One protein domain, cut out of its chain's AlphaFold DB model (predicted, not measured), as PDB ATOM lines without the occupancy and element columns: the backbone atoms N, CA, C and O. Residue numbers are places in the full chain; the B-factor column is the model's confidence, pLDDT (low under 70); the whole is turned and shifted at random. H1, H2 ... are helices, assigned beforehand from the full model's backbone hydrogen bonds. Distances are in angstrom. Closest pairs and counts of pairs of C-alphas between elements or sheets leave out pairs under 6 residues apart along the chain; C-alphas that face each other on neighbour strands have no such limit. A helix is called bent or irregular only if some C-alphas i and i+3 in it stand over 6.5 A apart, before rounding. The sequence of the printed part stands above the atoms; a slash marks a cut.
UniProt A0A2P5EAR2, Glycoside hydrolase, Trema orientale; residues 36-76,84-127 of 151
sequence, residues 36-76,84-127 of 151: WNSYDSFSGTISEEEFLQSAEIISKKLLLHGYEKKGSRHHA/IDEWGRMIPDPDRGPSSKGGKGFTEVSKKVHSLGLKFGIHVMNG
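What this domain is: This is residues 36 to 76 and 84 to 127 of the 151 residues of the protein "Glycoside hydrolase" of Trema orientale (UniProt A0A2P5EAR2). This model has little regular structure: two helices, H2 and H3, lie side by side and run the same way, and after each a long unnamed stretch, residues 62 to 76 and 116 to 127, folds back. The short H1 lies off the pair, and residues 84 to 106 wind irregularly before H3. The 85 printed residues hold three named helices, H1, H2, H3 in chain order, and no named strand; the class is all helix, with 27 residues in named elements. The whole is compact, radius of gyration of the C-alphas 13.1 A, with an elongated outline of 42 by 25 by 20 A.

How they stand to each other: Look first at H1, residues 39 to 42: it is apart from H2, residues 48 to 61, and from H3, residues 107 to 115. H2 and H3 touch; their closest C-alphas, of Ala 55 and Val 113, are 6.5 A apart. Their lines stand at a shallow tilt of 13 degrees, the same way. In H2 and H3 every O i to N i+4 pair is within hydrogen-bond range; H1 is too short for such a pair.

Where its parts are: Find C-alpha 39 at (-79.800, 48.675, 30.893), where H1 begins, 5.4 A long. H2 spans 20.0 A, and H3 12.3 A to C-alpha 115 at (-60.922, 48.563, 44.379).

The domain as a whole: The C-alphas of His 65 and Glu 86, the two farthest apart, are 42.2 A apart. Residues 77 to 83 are not printed; C-alphas 76 and 84 are 14.8 A apart across this cut, in the link from H2 to H3. The link from H1 to H2 is tight. The pLDDT is under 70 at residue 44 and residues 67 to 76.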
ATOM      1  N   TRP A  36     -70.182  52.565  31.612       87.38
ATOM      2  CA  TRP A  36     -71.102  51.511  31.232       87.38
ATOM      3  C   TRP A  36     -72.298  51.487  32.170       87.38
ATOM      4  O   TRP A  36     -72.124  51.655  33.381       87.38
ATOM      5  N   ASN A  37     -73.467  51.224  31.595       87.19
ATOM      6  CA  ASN A  37     -74.732  51.036  32.283       87.19
ATOM      7  C   ASN A  37     -75.314  49.665  31.918       87.19
ATOM      8  O   ASN A  37     -75.158  49.216  30.784       87.19
ATOM      9  N   SER A  38     -76.001  49.016  32.858       81.50
ATOM     10  CA  SER A  38     -76.535  47.667  32.641       81.50
ATOM     11  C   SER A  38     -77.752  47.590  31.717       81.50
ATOM     12  O   SER A  38     -78.081  46.493  31.282       81.50
ATOM     13  N   TYR A  39     -78.448  48.700  31.453       77.00
ATOM     14  CA  TYR A  39     -79.800  48.675  30.893       77.00
ATOM     15  C   TYR A  39     -79.887  48.009  29.520       77.00
ATOM     16  O   TYR A  39     -80.677  47.092  29.340       77.00
ATOM     17  N   ASP A  40     -79.042  48.402  28.573       78.69
ATOM     18  CA  ASP A  40     -79.151  47.891  27.201       78.69
ATOM     19  C   ASP A  40     -78.802  46.394  27.100       78.69
ATOM     20  O   ASP A  40     -79.186  45.729  26.144       78.69
ATOM     21  N   SER A  41     -78.075  45.851  28.083       76.62
ATOM     22  CA  SER A  41     -77.639  44.446  28.098       76.62
ATOM     23  C   SER A  41     -78.501  43.554  28.991       76.62
ATOM     24  O   SER A  41     -78.747  42.402  28.653       76.62
ATOM     25  N   PHE A  42     -78.957  44.077  30.129       74.94
ATOM     26  CA  PHE A  42     -79.610  43.303  31.191       74.94
ATOM     27  C   PHE A  42     -80.959  43.886  31.606       74.94
ATOM     28  O   PHE A  42     -81.578  43.404  32.555       74.94
ATOM     29  N   SER A  43     -81.417  44.949  30.941       77.00
ATOM     30  CA  SER A  43     -82.626  45.682  31.314       77.00
ATOM     31  C   SER A  43     -82.615  46.000  32.817       77.00
ATOM     32  O   SER A  43     -81.698  46.672  33.294       77.00
ATOM     33  N   GLY A  44     -83.599  45.498  33.569       67.50
ATOM     34  CA  GLY A  44     -83.713  45.666  35.018       67.50
ATOM     35  C   GLY A  44     -83.354  44.436  35.854       67.50
ATOM     36  O   GLY A  44     -83.669  44.434  37.046       67.50
ATOM     37  N   THR A  45     -82.762  43.390  35.270       75.94
ATOM     38  CA  THR A  45     -82.620  42.063  35.907       75.94
ATOM     39  C   THR A  45     -81.182  41.652  36.202       75.94
ATOM     40  O   THR A  45     -80.943  40.489  36.503       75.94
ATOM     41  N   ILE A  46     -80.228  42.583  36.133       85.00
ATOM     42  CA  ILE A  46     -78.820  42.277  36.397       85.00
ATOM     43  C   ILE A  46     -78.598  41.768  37.830       85.00
ATOM     44  O   ILE A  46     -79.085  42.372  38.792       85.00
ATOM     45  N   SER A  47     -77.835  40.685  37.962       87.62
ATOM     46  CA  SER A  47     -77.348  40.167  39.244       87.62
ATOM     47  C   SER A  47     -76.062  40.866  39.701       87.62
ATOM     48  O   SER A  47     -75.330  41.474  38.913       87.62
ATOM     49  N   GLU A  48     -75.746  40.770  40.992       86.44
ATOM     50  CA  GLU A  48     -74.484  41.281  41.533       86.44
ATOM     51  C   GLU A  48     -73.261  40.655  40.851       86.44
ATOM     52  O   GLU A  48     -72.302  41.367  40.543       86.44
ATOM     53  N   GLU A  49     -73.301  39.354  40.565       90.31
ATOM     54  CA  GLU A  49     -72.202  38.652  39.905       90.31
ATOM     55  C   GLU A  49     -71.941  39.213  38.500       90.31
ATOM     56  O   GLU A  49     -70.825  39.649  38.207       90.31
ATOM     57  N   GLU A  50     -72.971  39.294  37.654       89.31
ATOM     58  CA  GLU A  50     -72.868  39.852  36.296       89.31
ATOM     59  C   GLU A  50     -72.412  41.315  36.323       89.31
ATOM     60  O   GLU A  50     -71.609  41.767  35.492       89.31
ATOM     61  N   PHE A  51     -72.889  42.073  37.314       89.81
ATOM     62  CA  PHE A  51     -72.452  43.441  37.528       89.81
ATOM     63  C   PHE A  51     -70.950  43.488  37.830       89.81
ATOM     64  O   PHE A  51     -70.224  44.260  37.194       89.81
ATOM     65  N   LEU A  52     -70.452  42.689  38.772       91.25
ATOM     66  CA  LEU A  52     -69.033  42.674  39.132       91.25
ATOM     67  C   LEU A  52     -68.152  42.176  37.980       91.25
ATOM     68  O   LEU A  52     -67.146  42.822  37.683       91.25
ATOM     69  N   GLN A  53     -68.566  41.137  37.252       93.12
ATOM     70  CA  GLN A  53     -67.866  40.663  36.052       93.12
ATOM     71  C   GLN A  53     -67.734  41.774  34.997       93.12
ATOM     72  O   GLN A  53     -66.646  42.024  34.471       93.12
ATOM     73  N   SER A  54     -68.811  42.524  34.748       90.50
ATOM     74  CA  SER A  54     -68.780  43.675  33.838       90.50
ATOM     75  C   SER A  54     -67.811  44.761  34.326       90.50
ATOM     76  O   SER A  54     -67.084  45.349  33.524       90.50
ATOM     77  N   ALA A  55     -67.748  45.011  35.643       88.81
ATOM     78  CA  ALA A  55     -66.794  45.965  36.221       88.81
ATOM     79  C   ALA A  55     -65.343  45.545  35.966       88.81
ATOM     80  O   ALA A  55     -64.518  46.377  35.591       88.81
ATOM     81  N   GLU A  56     -65.030  44.262  36.128       91.62
ATOM     82  CA  GLU A  56     -63.685  43.751  35.870       91.62
ATOM     83  C   GLU A  56     -63.284  43.892  34.401       91.62
ATOM     84  O   GLU A  56     -62.153  44.282  34.109       91.62
ATOM     85  N   ILE A  57     -64.203  43.620  33.471       90.56
ATOM     86  CA  ILE A  57     -63.948  43.774  32.034       90.56
ATOM     87  C   ILE A  57     -63.646  45.237  31.697       90.56
ATOM     88  O   ILE A  57     -62.670  45.514  30.998       90.56
ATOM     89  N   ILE A  58     -64.443  46.175  32.214       87.25
ATOM     90  CA  ILE A  58     -64.242  47.617  32.000       87.25
ATOM     91  C   ILE A  58     -62.912  48.068  32.604       87.25
ATOM     92  O   ILE A  58     -62.150  48.761  31.932       87.25
ATOM     93  N   SER A  59     -62.605  47.646  33.836       88.06
ATOM     94  CA  SER A  59     -61.345  47.986  34.504       88.06
ATOM     95  C   SER A  59     -60.138  47.509  33.687       88.06
ATOM     96  O   SER A  59     -59.217  48.277  33.426       88.06
ATOM     97  N   LYS A  60     -60.177  46.269  33.181       89.25
ATOM     98  CA  LYS A  60     -59.071  45.680  32.411       89.25
ATOM     99  C   LYS A  60     -58.918  46.290  31.014       89.25
ATOM    100  O   LYS A  60     -57.796  46.433  30.543       89.25
ATOM    101  N   LYS A  61     -60.026  46.600  30.330       88.50
ATOM    102  CA  LYS A  61     -60.008  46.963  28.899       88.50
ATOM    103  C   LYS A  61     -60.151  48.454  28.618       88.50
ATOM    104  O   LYS A  61     -59.638  48.923  27.611       88.50
ATOM    105  N   LEU A  62     -60.886  49.190  29.450       83.75
ATOM    106  CA  LEU A  62     -61.349  50.544  29.124       83.75
ATOM    107  C   LEU A  62     -60.877  51.611  30.117       83.75
ATOM    108  O   LEU A  62     -60.917  52.798  29.788       83.75
ATOM    109  N   LEU A  63     -60.379  51.215  31.293       75.12
ATOM    110  CA  LEU A  63     -59.878  52.155  32.301       75.12
ATOM    111  C   LEU A  63     -58.726  53.019  31.774       75.12
ATOM    112  O   LEU A  63     -58.710  54.226  32.001       75.12
ATOM    113  N   LEU A  64     -57.813  52.426  30.995       77.06
ATOM    114  CA  LEU A  64     -56.705  53.138  30.338       77.06
ATOM    115  C   LEU A  64     -57.186  54.201  29.339       77.06
ATOM    116  O   LEU A  64     -56.484  55.172  29.076       77.06
ATOM    117  N   HIS A  65     -58.403  54.044  28.818       79.38
ATOM    118  CA  HIS A  65     -59.037  54.990  27.903       79.38
ATOM    119  C   HIS A  65     -59.974  55.964  28.630       79.38
ATOM    120  O   HIS A  65     -60.694  56.722  27.984       79.38
ATOM    121  N   GLY A  66     -59.956  55.975  29.969       71.69
ATOM    122  CA  GLY A  66     -60.702  56.901  30.815       71.69
ATOM    123  C   GLY A  66     -62.195  56.595  30.945       71.69
ATOM    124  O   GLY A  66     -62.973  57.510  31.213       71.69
ATOM    125  N   TYR A  67     -62.596  55.335  30.741       65.56
ATOM    126  CA  TYR A  67     -63.931  54.856  31.102       65.56
ATOM    127  C   TYR A  67     -63.979  54.472  32.582       65.56
ATOM    128  O   TYR A  67     -63.134  53.732  33.084       65.56
ATOM    129  N   GLU A  68     -65.020  54.938  33.258       69.00
ATOM    130  CA  GLU A  68     -65.390  54.589  34.628       69.00
ATOM    131  C   GLU A  68     -66.688  53.754  34.606       69.00
ATOM    132  O   GLU A  68     -67.236  53.481  33.540       69.00
ATOM    133  N   LYS A  69     -67.220  53.290  35.742       55.59
ATOM    134  CA  LYS A  69     -68.483  52.526  35.752       55.59
ATOM    135  C   LYS A  69     -69.674  53.408  36.149       55.59
ATOM    136  O   LYS A  69     -69.557  54.266  37.016       55.59
ATOM    137  N   LYS A  70     -70.836  53.201  35.513       58.47
ATOM    138  CA  LYS A  70     -72.066  53.978  35.743       58.47
ATOM    139  C   LYS A  70     -73.319  53.102  35.879       58.47
ATOM    140  O   LYS A  70     -74.127  53.013  34.966       58.47
ATOM    141  N   GLY A  71     -73.492  52.548  37.076       52.50
ATOM    142  CA  GLY A  71     -74.740  52.036  37.660       52.50
ATOM    143  C   GLY A  71     -75.655  51.076  36.903       52.50
ATOM    144  O   GLY A  71     -75.576  50.875  35.695       52.50
ATOM    145  N   SER A  72     -76.540  50.441  37.665       47.44
ATOM    146  CA  SER A  72     -77.636  49.625  37.145       47.44
ATOM    147  C   SER A  72     -78.894  50.472  36.963       47.44
ATOM    148  O   SER A  72     -79.137  51.376  37.765       47.44
ATOM    149  N   ARG A  73     -79.693  50.207  35.919       40.00
ATOM    150  CA  ARG A  73     -81.064  50.733  35.792       40.00
ATOM    151  C   ARG A  73     -82.050  49.662  36.252       40.00
ATOM    152  O   ARG A  73     -81.968  48.538  35.780       40.00
ATOM    153  N   HIS A  74     -82.984  50.020  37.127       51.16
ATOM    154  CA  HIS A  74     -84.163  49.205  37.429       51.16
ATOM    155  C   HIS A  74     -85.392  49.839  36.763       51.16
ATOM    156  O   HIS A  74     -85.481  51.062  36.658       51.16
ATOM    157  N   HIS A  75     -86.270  48.993  36.226       36.41
ATOM    158  CA  HIS A  75     -87.460  49.380  35.464       36.41
ATOM    159  C   HIS A  75     -88.606  49.799  36.395       36.41
ATOM    160  O   HIS A  75     -88.695  49.277  37.501       36.41
ATOM    161  N   ALA A  76     -89.485  50.696  35.940       42.94
ATOM    162  CA  ALA A  76     -90.655  51.149  36.706       42.94
ATOM    163  C   ALA A  76     -91.795  50.110  36.744       42.94
ATOM    164  O   ALA A  76     -92.710  50.217  37.553       42.94
ATOM    165  N   ILE A  84     -88.192  47.571  50.337       88.81
ATOM    166  CA  ILE A  84     -88.099  48.831  51.085       88.81
ATOM    167  C   ILE A  84     -87.665  48.577  52.528       88.81
ATOM    168  O   ILE A  84     -87.973  47.533  53.104       88.81
ATOM    169  N   ASP A  85     -86.941  49.526  53.114       90.06
ATOM    170  CA  ASP A  85     -86.663  49.522  54.549       90.06
ATOM    171  C   ASP A  85     -87.825  50.113  55.369       90.06
ATOM    172  O   ASP A  85     -88.841  50.558  54.834       90.06
ATOM    173  N   GLU A  86     -87.668  50.135  56.696       90.31
ATOM    174  CA  GLU A  86     -88.669  50.672  57.634       90.31
ATOM    175  C   GLU A  86     -88.994  52.166  57.420       90.31
ATOM    176  O   GLU A  86     -89.984  52.666  57.959       90.31
ATOM    177  N   TRP A  87     -88.175  52.868  56.629       91.81
ATOM    178  CA  TRP A  87     -88.308  54.289  56.317       91.81
ATOM    179  C   TRP A  87     -88.847  54.543  54.901       91.81
ATOM    180  O   TRP A  87     -88.771  55.666  54.396       91.81
ATOM    181  N   GLY A  88     -89.322  53.495  54.220       89.56
ATOM    182  CA  GLY A  88     -89.836  53.582  52.854       89.56
ATOM    183  C   GLY A  88     -88.757  53.781  51.785       89.56
ATOM    184  O   GLY A  88     -89.084  54.118  50.644       89.56
ATOM    185  N   ARG A  89     -87.470  53.587  52.112       91.12
ATOM    186  CA  ARG A  89     -86.358  53.730  51.159       91.12
ATOM    187  C   ARG A  89     -86.126  52.412  50.435       91.12
ATOM    188  O   ARG A  89     -85.991  51.370  51.069       91.12
ATOM    189  N   MET A  90     -86.020  52.464  49.109       89.56
ATOM    190  CA  MET A  90     -85.683  51.287  48.305       89.56
ATOM    191  C   MET A  90     -84.261  50.801  48.606       89.56
ATOM    192  O   MET A  90     -83.314  51.593  48.634       89.56
ATOM    193  N   ILE A  91     -84.111  49.491  48.778       89.44
ATOM    194  CA  ILE A  91     -82.834  48.810  48.997       89.44
ATOM    195  C   ILE A  91     -82.598  47.743  47.915       89.44
ATOM    196  O   ILE A  91     -83.553  47.262  47.305       89.44
ATOM    197  N   PRO A  92     -81.335  47.366  47.637       88.31
ATOM    198  CA  PRO A  92     -81.048  46.287  46.699       88.31
ATOM    199  C   PRO A  92     -81.657  44.965  47.155       88.31
ATOM    200  O   PRO A  92     -81.412  44.523  48.279       88.31
ATOM    201  N   ASP A  93     -82.374  44.328  46.231       86.25
ATOM    202  CA  ASP A  93     -82.944  42.994  46.387       86.25
ATOM    203  C   ASP A  93     -81.862  41.984  46.830       86.25
ATOM    204  O   ASP A  93     -80.919  41.741  46.069       86.25
ATOM    205  N   PRO A  94     -81.968  41.402  48.041       84.88
ATOM    206  CA  PRO A  94     -80.990  40.455  48.570       84.88
ATOM    207  C   PRO A  94     -80.853  39.149  47.785       84.88
ATOM    208  O   PRO A  94     -79.849  38.451  47.962       84.88
ATOM    209  N   ASP A  95     -81.830  38.793  46.950       84.00
ATOM    210  CA  ASP A  95     -81.741  37.604  46.099       84.00
ATOM    211  C   ASP A  95     -80.887  37.880  44.858       84.00
ATOM    212  O   ASP A  95     -80.108  37.028  44.429       84.00
ATOM    213  N   ARG A  96     -80.955  39.104  44.321       82.06
ATOM    214  CA  ARG A  96     -80.126  39.547  43.184       82.06
ATOM    215  C   ARG A  96     -78.756  40.055  43.610       82.06
ATOM    216  O   ARG A  96     -77.786  39.910  42.865       82.06
ATOM    217  N   GLY A  97     -78.683  40.671  44.786       84.19
ATOM    218  CA  GLY A  97     -77.468  41.183  45.405       84.19
ATOM    219  C   GLY A  97     -77.248  40.576  46.782       84.19
ATOM    220  O   GLY A  97     -77.523  41.242  47.779       84.19
ATOM    221  N   PRO A  98     -76.730  39.337  46.877       88.31
ATOM    222  CA  PRO A  98     -76.544  38.652  48.155       88.31
ATOM    223  C   PRO A  98     -75.699  39.431  49.165       88.31
ATOM    224  O   PRO A  98     -75.871  39.245  50.373       88.31
ATOM    225  N   SER A  99     -74.812  40.320  48.705       91.19
ATOM    226  CA  SER A  99     -74.003  41.158  49.593       91.19
ATOM    227  C   SER A  99     -74.804  42.236  50.331       91.19
ATOM    228  O   SER A  99     -74.325  42.739  51.351       91.19
ATOM    229  N   SER A 100     -76.026  42.556  49.887       88.56
ATOM    230  CA  SER A 100     -76.900  43.526  50.555       88.56
ATOM    231  C   SER A 100     -77.563  42.990  51.823       88.56
ATOM    232  O   SER A 100     -78.053  43.782  52.640       88.56
ATOM    233  N   LYS A 101     -77.560  41.660  52.014       89.12
ATOM    234  CA  LYS A 101     -78.167  40.980  53.166       89.12
ATOM    235  C   LYS A 101     -77.700  41.586  54.490       89.12
ATOM    236  O   LYS A 101     -76.531  41.923  54.676       89.12
ATOM    237  N   GLY A 102     -78.637  41.691  55.432       88.62
ATOM    238  CA  GLY A 102     -78.384  42.291  56.744       88.62
ATOM    239  C   GLY A 102     -78.248  43.817  56.709       88.62
ATOM    240  O   GLY A 102     -77.513  44.371  57.518       88.62
ATOM    241  N   GLY A 103     -78.910  44.492  55.762       86.44
ATOM    242  CA  GLY A 103     -78.962  45.959  55.710       86.44
ATOM    243  C   GLY A 103     -77.680  46.624  55.202       86.44
ATOM    244  O   GLY A 103     -77.468  47.811  55.431       86.44
ATOM    245  N   LYS A 104     -76.813  45.883  54.502       89.31
ATOM    246  CA  LYS A 104     -75.530  46.400  53.993       89.31
ATOM    247  C   LYS A 104     -75.677  47.263  52.738       89.31
ATOM    248  O   LYS A 104     -74.744  47.986  52.374       89.31
ATOM    249  N   GLY A 105     -76.831  47.192  52.071       90.12
ATOM    250  CA  GLY A 105     -77.110  47.945  50.850       90.12
ATOM    251  C   GLY A 105     -76.068  47.668  49.762       90.12
ATOM    252  O   GLY A 105     -75.643  46.534  49.573       90.12
ATOM    253  N   PHE A 106     -75.614  48.714  49.069       91.38
ATOM    254  CA  PHE A 106     -74.591  48.615  48.018       91.38
ATOM    255  C   PHE A 106     -73.144  48.731  48.528       91.38
ATOM    256  O   PHE A 106     -72.216  48.901  47.733       91.38
ATOM    257  N   THR A 107     -72.918  48.677  49.842       92.88
ATOM    258  CA  THR A 107     -71.599  48.955  50.435       92.88
ATOM    259  C   THR A 107     -70.516  48.021  49.897       92.88
ATOM    260  O   THR A 107     -69.467  48.481  49.456       92.88
ATOM    261  N   GLU A 108     -70.767  46.716  49.865       94.31
ATOM    262  CA  GLU A 108     -69.754  45.739  49.449       94.31
ATOM    263  C   GLU A 108     -69.500  45.778  47.935       94.31
ATOM    264  O   GLU A 108     -68.348  45.816  47.495       94.31
ATOM    265  N   VAL A 109     -70.563  45.901  47.135       91.12
ATOM    266  CA  VAL A 109     -70.455  46.076  45.678       91.12
ATOM    267  C   VAL A 109     -69.674  47.343  45.328       91.12
ATOM    268  O   VAL A 109     -68.764  47.301  44.498       91.12
ATOM    269  N   SER A 110     -69.984  48.471  45.972       92.06
ATOM    270  CA  SER A 110     -69.291  49.739  45.716       92.06
ATOM    271  C   SER A 110     -67.817  49.676  46.116       92.06
ATOM    272  O   SER A 110     -66.970  50.081  45.323       92.06
ATOM    273  N   LYS A 111     -67.477  49.074  47.267       94.94
ATOM    274  CA  LYS A 111     -66.080  48.820  47.666       94.94
ATOM    275  C   LYS A 111     -65.330  48.001  46.618       94.94
ATOM    276  O   LYS A 111     -64.218  48.372  46.243       94.94
ATOM    277  N   LYS A 112     -65.928  46.920  46.105       93.44
ATOM    278  CA  LYS A 112     -65.303  46.095  45.061       93.44
ATOM    279  C   LYS A 112     -65.081  46.897  43.778       93.44
ATOM    280  O   LYS A 112     -63.986  46.846  43.225       93.44
ATOM    281  N   VAL A 113     -66.063  47.684  43.340       90.44
ATOM    282  CA  VAL A 113     -65.923  48.564  42.165       90.44
ATOM    283  C   VAL A 113     -64.823  49.608  42.376       90.44
ATOM    284  O   VAL A 113     -63.984  49.787  41.496       90.44
ATOM    285  N   HIS A 114     -64.763  50.235  43.552       91.44
ATOM    286  CA  HIS A 114     -63.712  51.198  43.889       91.44
ATOM    287  C   HIS A 114     -62.320  50.550  43.923       91.44
ATOM    288  O   HIS A 114     -61.362  51.149  43.439       91.44
ATOM    289  N   SER A 115     -62.197  49.303  44.398       93.88
ATOM    290  CA  SER A 115     -60.922  48.563  44.379       93.88
ATOM    291  C   SER A 115     -60.397  48.277  42.966       93.88
ATOM    292  O   SER A 115     -59.202  48.075  42.782       93.88
ATOM    293  N   LEU A 116     -61.279  48.306  41.959       89.38
ATOM    294  CA  LEU A 116     -60.932  48.182  40.540       89.38
ATOM    295  C   LEU A 116     -60.552  49.528  39.894       89.38
ATOM    296  O   LEU A 116     -60.384  49.589  38.675       89.38
ATOM    297  N   GLY A 117     -60.461  50.610  40.677       88.25
ATOM    298  CA  GLY A 117     -60.170  51.959  40.183       88.25
ATOM    299  C   GLY A 117     -61.340  52.628  39.454       88.25
ATOM    300  O   GLY A 117     -61.135  53.623  38.761       88.25
ATOM    301  N   LEU A 118     -62.556  52.086  39.580       89.19
ATOM    302  CA  LEU A 118     -63.771  52.591  38.938       89.19
ATOM    303  C   LEU A 118     -64.644  53.350  39.945       89.19
ATOM    304  O   LEU A 118     -64.555  53.124  41.147       89.19
ATOM    305  N   LYS A 119     -65.547  54.204  39.454       88.75
ATOM    306  CA  LYS A 119     -66.618  54.810  40.264       88.75
ATOM    307  C   LYS A 119     -67.881  53.947  40.241       88.75
ATOM    308  O   LYS A 119     -68.128  53.246  39.265       88.75
ATOM    309  N   PHE A 120     -68.675  53.986  41.310       89.31
ATOM    310  CA  PHE A 120     -69.971  53.308  41.393       89.31
ATOM    311  C   PHE A 120     -71.118  54.321  41.274       89.31
ATOM    312  O   PHE A 120     -71.036  55.428  41.796       89.31
ATOM    313  N   GLY A 121     -72.192  53.940  40.586       88.06
ATOM    314  CA  GLY A 121     -73.403  54.750  40.451       88.06
ATOM    315  C   GLY A 121     -74.636  53.866  40.551       88.06
ATOM    316  O   GLY A 121     -74.523  52.650  40.426       88.06
ATOM    317  N   ILE A 122     -75.805  54.462  40.751       89.12
ATOM    318  CA  ILE A 122     -77.096  53.766  40.773       89.12
ATOM    319  C   ILE A 122     -78.128  54.587  40.008       89.12
ATOM    320  O   ILE A 122     -77.990  55.804  39.881       89.12
ATOM    321  N   HIS A 123     -79.160  53.922  39.506       85.06
ATOM    322  CA  HIS A 123     -80.361  54.580  39.014       85.06
ATOM    323  C   HIS A 123     -81.440  54.539  40.090       85.06
ATOM    324  O   HIS A 123     -81.698  53.485  40.669       85.06
ATOM    325  N   VAL A 124     -82.104  55.669  40.308       85.44
ATOM    326  CA  VAL A 124     -83.263  55.779  41.195       85.44
ATOM    327  C   VAL A 124     -84.439  56.335  40.408       85.44
ATOM    328  O   VAL A 124     -84.262  57.187  39.535       85.44
ATOM    329  N   MET A 125     -85.636  55.840  40.706       80.25
ATOM    330  CA  MET A 125     -86.866  56.447  40.213       80.25
ATOM    331  C   MET A 125     -87.178  57.686  41.051       80.25
ATOM    332  O   MET A 125     -86.937  57.697  42.255       80.25
ATOM    333  N   ASN A 126     -87.706  58.732  40.417       84.38
ATOM    334  CA  ASN A 126     -88.177  59.902  41.148       84.38
ATOM    335  C   ASN A 126     -89.420  59.549  41.981       84.38
ATOM    336  O   ASN A 126     -90.282  58.799  41.519       84.38
ATOM    337  N   GLY A 127     -89.540  60.161  43.154       87.62
ATOM    338  CA  GLY A 127     -90.661  59.981  44.065       87.62
ATOM    339  C   GLY A 127     -90.400  58.918  45.125       87.62
ATOM    340  O   GLY A 127     -89.266  58.704  45.552       87.62
TER     341      GLY A 127